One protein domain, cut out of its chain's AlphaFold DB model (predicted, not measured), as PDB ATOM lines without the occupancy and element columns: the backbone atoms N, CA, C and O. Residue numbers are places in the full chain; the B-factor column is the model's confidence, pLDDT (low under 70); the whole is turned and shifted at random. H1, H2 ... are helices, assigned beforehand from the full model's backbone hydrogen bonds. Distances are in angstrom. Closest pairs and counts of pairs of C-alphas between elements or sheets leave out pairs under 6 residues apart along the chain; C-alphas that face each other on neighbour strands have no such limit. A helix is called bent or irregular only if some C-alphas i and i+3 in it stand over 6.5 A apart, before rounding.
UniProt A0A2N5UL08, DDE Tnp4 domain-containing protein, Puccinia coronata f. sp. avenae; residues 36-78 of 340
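Overview. This is residues 36 to 78 of the 340 residues of the protein "DDE Tnp4 domain-containing protein" of Puccinia coronata f. sp. avenae (UniProt A0A2N5UL08). What shape do these atoms make? One long single helix, H2, makes the length of a rod, and a short helical turn, H1, makes a small hook at its first end. Residues 48 to 78 of H2 stand free, with no other part of the domain packed along them. What is it made of, and how large is it? The printed part has 43 residues with two named helices, H1 then H2, and no named strand; its class is all helix. It is extended, with a radius of gyration of the C-alphas of 18.1 A and spans of 57 by 15 by 5 A.

Along the chain. Where does the printed part begin? H1, residues 36 to 39, begins with C-alpha 36 at (44.198, 46.632, 7.206) and is 5.7 A from first to last C-alpha. Where does the long helix run? H2, residues 41 to 78, is 55.9 A from first to last C-alpha, from C-alpha 41 at (35.616, 49.285, 13.905) to C-alpha 78 at (6.157, 10.164, -13.076). It is not bent.

Arrangement. How near does H1 come to H2? The two are close but not clearly touching, with 2 pairs of C-alphas within 8 A. Their closest C-alphas, those of Leu 38 and Val 44, are 5.8 A apart. What do the backbone N and O atoms show? In H2 every O i to N i+4 pair is within hydrogen-bond range. H1, with 4 residues, is too short for such a pair, but its 1 pair of O i and N i+3 is within range.

Size, cuts and confidence. How far does the domain reach? The two C-alphas farthest apart, those of Leu 39 and Leu 78, are 57.6 A from each other. Is anything missing or uncertain? The printed part has no cut, and the link from H1 to H2 is tight, with 1 residue. The mean pLDDT of the printed part is 95.0, and no printed residue is under 70.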
ATOM      1  N   ALA A  36      44.076  45.368   6.475       95.19
ATOM      2  CA  ALA A  36      44.198  46.632   7.206       95.19
ATOM      3  C   ALA A  36      42.854  47.361   7.398       95.19
ATOM      4  O   ALA A  36      42.692  48.065   8.391       95.19
ATOM      5  N   ASP A  37      41.873  47.136   6.519       92.94
ATOM      6  CA  ASP A  37      40.542  47.747   6.623       92.94
ATOM      7  C   ASP A  37      39.786  47.292   7.883       92.94
ATOM      8  O   ASP A  37      38.886  47.989   8.342       92.94
ATOM      9  N   LEU A  38      40.159  46.148   8.470       95.25
ATOM     10  CA  LEU A  38      39.580  45.622   9.715       95.25
ATOM     11  C   LEU A  38      40.109  46.320  10.980       95.25
ATOM     12  O   LEU A  38      39.677  45.991  12.081       95.25
ATOM     13  N   LEU A  39      41.043  47.270  10.846       96.31
ATOM     14  CA  LEU A  39      41.456  48.151  11.944       96.31
ATOM     15  C   LEU A  39      40.427  49.265  12.217       96.31
ATOM     16  O   LEU A  39      40.504  49.919  13.254       96.31
ATOM     17  N   ILE A  40      39.486  49.477  11.293       96.88
ATOM     18  CA  ILE A  40      38.372  50.421  11.407       96.88
ATOM     19  C   ILE A  40      37.179  49.661  12.022       96.88
ATOM     20  O   ILE A  40      36.687  48.727  11.379       96.88
ATOM     21  N   PRO A  41      36.707  50.004  13.238       97.38
ATOM     22  CA  PRO A  41      35.616  49.285  13.905       97.38
ATOM     23  C   PRO A  41      34.336  49.193  13.065       97.38
ATOM     24  O   PRO A  41      33.722  48.132  12.980       97.38
ATOM     25  N   GLU A  42      33.991  50.264  12.353       96.88
ATOM     26  CA  GLU A  42      32.803  50.356  11.504       96.88
ATOM     27  C   GLU A  42      32.815  49.311  10.372       96.88
ATOM     28  O   GLU A  42      31.772  48.767  10.006       96.88
ATOM     29  N   ASN A  43      33.999  48.964   9.853       95.62
ATOM     30  CA  ASN A  43      34.161  47.924   8.834       95.62
ATOM     31  C   ASN A  43      33.978  46.512   9.416       95.62
ATOM     32  O   ASN A  43      33.555  45.599   8.701       95.62
ATOM     33  N   VAL A  44      34.291  46.319  10.702       97.06
ATOM     34  CA  VAL A  44      34.056  45.059  11.423       97.06
ATOM     35  C   VAL A  44      32.559  44.870  11.669       97.06
ATOM     36  O   VAL A  44      32.031  43.804  11.350       97.06
ATOM     37  N   ASP A  45      31.864  45.912  12.130       97.75
ATOM     38  CA  ASP A  45      30.410  45.896  12.343       97.75
ATOM     39  C   ASP A  45      29.641  45.707  11.020       97.75
ATOM     40  O   ASP A  45      28.727  44.882  10.928       97.75
ATOM     41  N   PHE A  46      30.064  46.387   9.948       95.50
ATOM     42  CA  PHE A  46      29.533  46.162   8.601       95.50
ATOM     43  C   PHE A  46      29.713  44.704   8.154       95.50
ATOM     44  O   PHE A  46      28.757  44.060   7.713       95.50
ATOM     45  N   ASN A  47      30.922  44.151   8.303       96.12
ATOM     46  CA  ASN A  47      31.202  42.760   7.951       96.12
ATOM     47  C   ASN A  47      30.389  41.764   8.792       96.12
ATOM     48  O   ASN A  47      29.982  40.729   8.263       96.12
ATOM     49  N   TYR A  48      30.126  42.063  10.066       97.38
ATOM     50  CA  TYR A  48      29.277  41.247  10.933       97.38
ATOM     51  C   TYR A  48      27.841  41.164  10.390       97.38
ATOM     52  O   TYR A  48      27.320  40.065  10.187       97.38
ATOM     53  N   HIS A  49      27.229  42.302  10.052       96.31
ATOM     54  CA  HIS A  49      25.884  42.337   9.466       96.31
ATOM     55  C   HIS A  49      25.824  41.735   8.052       96.31
ATOM     56  O   HIS A  49      24.847  41.063   7.699       96.31
ATOM     57  N   LEU A  50      26.880  41.907   7.251       95.06
ATOM     58  CA  LEU A  50      27.016  41.271   5.939       95.06
ATOM     59  C   LEU A  50      27.090  39.741   6.066       95.06
ATOM     60  O   LEU A  50      26.386  39.030   5.347       95.06
ATOM     61  N   ALA A  51      27.896  39.226   6.997       95.56
ATOM     62  CA  ALA A  51      27.999  37.795   7.272       95.56
ATOM     63  C   ALA A  51      26.669  37.222   7.784       95.56
ATOM     64  O   ALA A  51      26.200  36.213   7.260       95.56
ATOM     65  N   GLN A  52      26.016  37.901   8.732       96.88
ATOM     66  CA  GLN A  52      24.692  37.525   9.235       96.88
ATOM     67  C   GLN A  52      23.674  37.415   8.087       96.88
ATOM     68  O   GLN A  52      22.969  36.413   7.980       96.88
ATOM     69  N   SER A  53      23.642  38.405   7.190       95.44
ATOM     70  CA  SER A  53      22.751  38.422   6.020       95.44
ATOM     71  C   SER A  53      23.034  37.269   5.050       95.44
ATOM     72  O   SER A  53      22.098  36.636   4.558       95.44
ATOM     73  N   ARG A  54      24.313  36.939   4.813       95.56
ATOM     74  CA  ARG A  54      24.712  35.791   3.979       95.56
ATOM     75  C   ARG A  54      24.222  34.461   4.550       95.56
ATOM     76  O   ARG A  54      23.671  33.678   3.786       95.56
ATOM     77  N   VAL A  55      24.315  34.238   5.866       97.12
ATOM     78  CA  VAL A  55      23.803  33.005   6.503       97.12
ATOM     79  C   VAL A  55      22.305  32.810   6.231       97.12
ATOM     80  O   VAL A  55      21.887  31.707   5.881       97.12
ATOM     81  N   TRP A  56      21.493  33.869   6.324       97.62
ATOM     82  CA  TRP A  56      20.059  33.794   6.002       97.62
ATOM     83  C   TRP A  56      19.801  33.470   4.523       97.62
ATOM     84  O   TRP A  56      18.962  32.621   4.219       97.62
ATOM     85  N   ILE A  57      20.537  34.110   3.608       96.06
ATOM     86  CA  ILE A  57      20.421  33.883   2.159       96.06
ATOM     87  C   ILE A  57      20.828  32.447   1.799       96.06
ATOM     88  O   ILE A  57      20.091  31.750   1.104       96.06
ATOM     89  N   GLU A  58      21.966  31.971   2.306       97.19
ATOM     90  CA  GLU A  58      22.469  30.613   2.079       97.19
ATOM     91  C   GLU A  58      21.519  29.553   2.648       97.19
ATOM     92  O   GLU A  58      21.245  28.553   1.980       97.19
ATOM     93  N   HIS A  59      20.942  29.788   3.831       97.88
ATOM     94  CA  HIS A  59      19.936  28.905   4.419       97.88
ATOM     95  C   HIS A  59      18.660  28.832   3.564       97.88
ATOM     96  O   HIS A  59      18.179  27.736   3.261       97.88
ATOM     97  N   ALA A  60      18.143  29.977   3.103       97.69
ATOM     98  CA  ALA A  60      16.979  30.031   2.221       97.69
ATOM     99  C   ALA A  60      17.238  29.325   0.875       97.69
ATOM    100  O   ALA A  60      16.415  28.524   0.424       97.69
ATOM    101  N   ILE A  61      18.409  29.545   0.265       97.06
ATOM    102  CA  ILE A  61      18.848  28.839  -0.948       97.06
ATOM    103  C   ILE A  61      18.979  27.331  -0.685       97.06
ATOM    104  O   ILE A  61      18.582  26.531  -1.531       97.06
ATOM    105  N   GLY A  62      19.478  26.922   0.484       97.38
ATOM    106  CA  GLY A  62      19.545  25.521   0.906       97.38
ATOM    107  C   GLY A  62      18.168  24.851   0.947       97.38
ATOM    108  O   GLY A  62      17.983  23.795   0.339       97.38
ATOM    109  N   ILE A  63      17.180  25.499   1.576       97.31
ATOM    110  CA  ILE A  63      15.783  25.029   1.607       97.31
ATOM    111  C   ILE A  63      15.214  24.922   0.186       97.31
ATOM    112  O   ILE A  63      14.606  23.906  -0.159       97.31
ATOM    113  N   LEU A  64      15.418  25.944  -0.652       97.06
ATOM    114  CA  LEU A  64      14.940  25.945  -2.036       97.06
ATOM    115  C   LEU A  64      15.559  24.798  -2.846       97.06
ATOM    116  O   LEU A  64      14.826  24.050  -3.487       97.06
ATOM    117  N   LYS A  65      16.880  24.596  -2.765       95.75
ATOM    118  CA  LYS A  65      17.577  23.486  -3.437       95.75
ATOM    119  C   LYS A  65      17.060  22.120  -2.979       95.75
ATOM    120  O   LYS A  65      16.856  21.254  -3.824       95.75
ATOM    121  N   GLY A  66      16.788  21.942  -1.684       94.31
ATOM    122  CA  GLY A  66      16.175  20.719  -1.155       94.31
ATOM    123  C   GLY A  66      14.771  20.456  -1.719       94.31
ATOM    124  O   GLY A  66      14.467  19.335  -2.121       94.31
ATOM    125  N   ARG A  67      13.933  21.497  -1.829       95.25
ATOM    126  CA  ARG A  67      12.596  21.394  -2.447       95.25
ATOM    127  C   ARG A  67      12.667  21.083  -3.945       95.25
ATOM    128  O   ARG A  67      11.921  20.231  -4.414       95.25
ATOM    129  N   PHE A  68      13.571  21.728  -4.685       94.12
ATOM    130  CA  PHE A  68      13.759  21.466  -6.116       94.12
ATOM    131  C   PHE A  68      14.295  20.058  -6.402       94.12
ATOM    132  O   PHE A  68      13.867  19.452  -7.380       94.12
ATOM    133  N   ALA A  69      15.177  19.517  -5.554       90.62
ATOM    134  CA  ALA A  69      15.613  18.124  -5.662       90.62
ATOM    135  C   ALA A  69      14.421  17.163  -5.512       90.62
ATOM    136  O   ALA A  69      14.162  16.374  -6.411       90.62
ATOM    137  N   ASN A  70      13.616  17.332  -4.457       90.94
ATOM    138  CA  ASN A  70      12.435  16.501  -4.220       90.94
ATOM    139  C   ASN A  70      11.410  16.567  -5.376       90.94
ATOM    140  O   ASN A  70      10.891  15.537  -5.796       90.94
ATOM    141  N   LEU A  71      11.158  17.758  -5.936       92.94
ATOM    142  CA  LEU A  71      10.300  17.919  -7.119       92.94
ATOM    143  C   LEU A  71      10.872  17.226  -8.362       92.94
ATOM    144  O   LEU A  71      10.115  16.638  -9.130       92.94
ATOM    145  N   LYS A  72      12.195  17.271  -8.560       91.81
ATOM    146  CA  LYS A  72      12.862  16.559  -9.655       91.81
ATOM    147  C   LYS A  72      12.733  15.044  -9.490       91.81
ATOM    148  O   LYS A  72      12.468  14.365 -10.473       91.81
ATOM    149  N   ASP A  73      12.873  14.527  -8.274       90.19
ATOM    150  CA  ASP A  73      12.726  13.095  -7.999       90.19
ATOM    151  C   ASP A  73      11.285  12.627  -8.273       90.19
ATOM    152  O   ASP A  73      11.089  11.639  -8.975       90.19
ATOM    153  N   GLN A  74      10.273  13.389  -7.834       91.62
ATOM    154  CA  GLN A  74       8.865  13.127  -8.177       91.62
ATOM    155  C   GLN A  74       8.611  13.163  -9.692       91.62
ATOM    156  O   GLN A  74       7.887  12.320 -10.214       91.62
ATOM    157  N   TRP A  75       9.214  14.118 -10.408       92.62
ATOM    158  CA  TRP A  75       9.107  14.193 -11.867       92.62
ATOM    159  C   TRP A  75       9.731  12.960 -12.533       92.62
ATOM    160  O   TRP A  75       9.110  12.357 -13.401       92.62
ATOM    161  N   ASN A  76      10.919  12.535 -12.100       88.19
ATOM    162  CA  ASN A  76      11.572  11.344 -12.643       88.19
ATOM    163  C   ASN A  76      10.739  10.072 -12.409       88.19
ATOM    164  O   ASN A  76      10.713   9.218 -13.283       88.19
ATOM    165  N   GLU A  77      10.051   9.946 -11.269       87.62
ATOM    166  CA  GLU A  77       9.138   8.824 -10.998       87.62
ATOM    167  C   GLU A  77       7.893   8.837 -11.902       87.62
ATOM    168  O   GLU A  77       7.481   7.782 -12.377       87.62
ATOM    169  N   LEU A  78       7.315  10.014 -12.179       89.81
ATOM    170  CA  LEU A  78       6.157  10.164 -13.076       89.81
ATOM    171  C   LEU A  78       6.492   9.924 -14.556       89.81
ATOM    172  O   LEU A  78       5.619   9.513 -15.315       89.81
TER     173      LEU A  78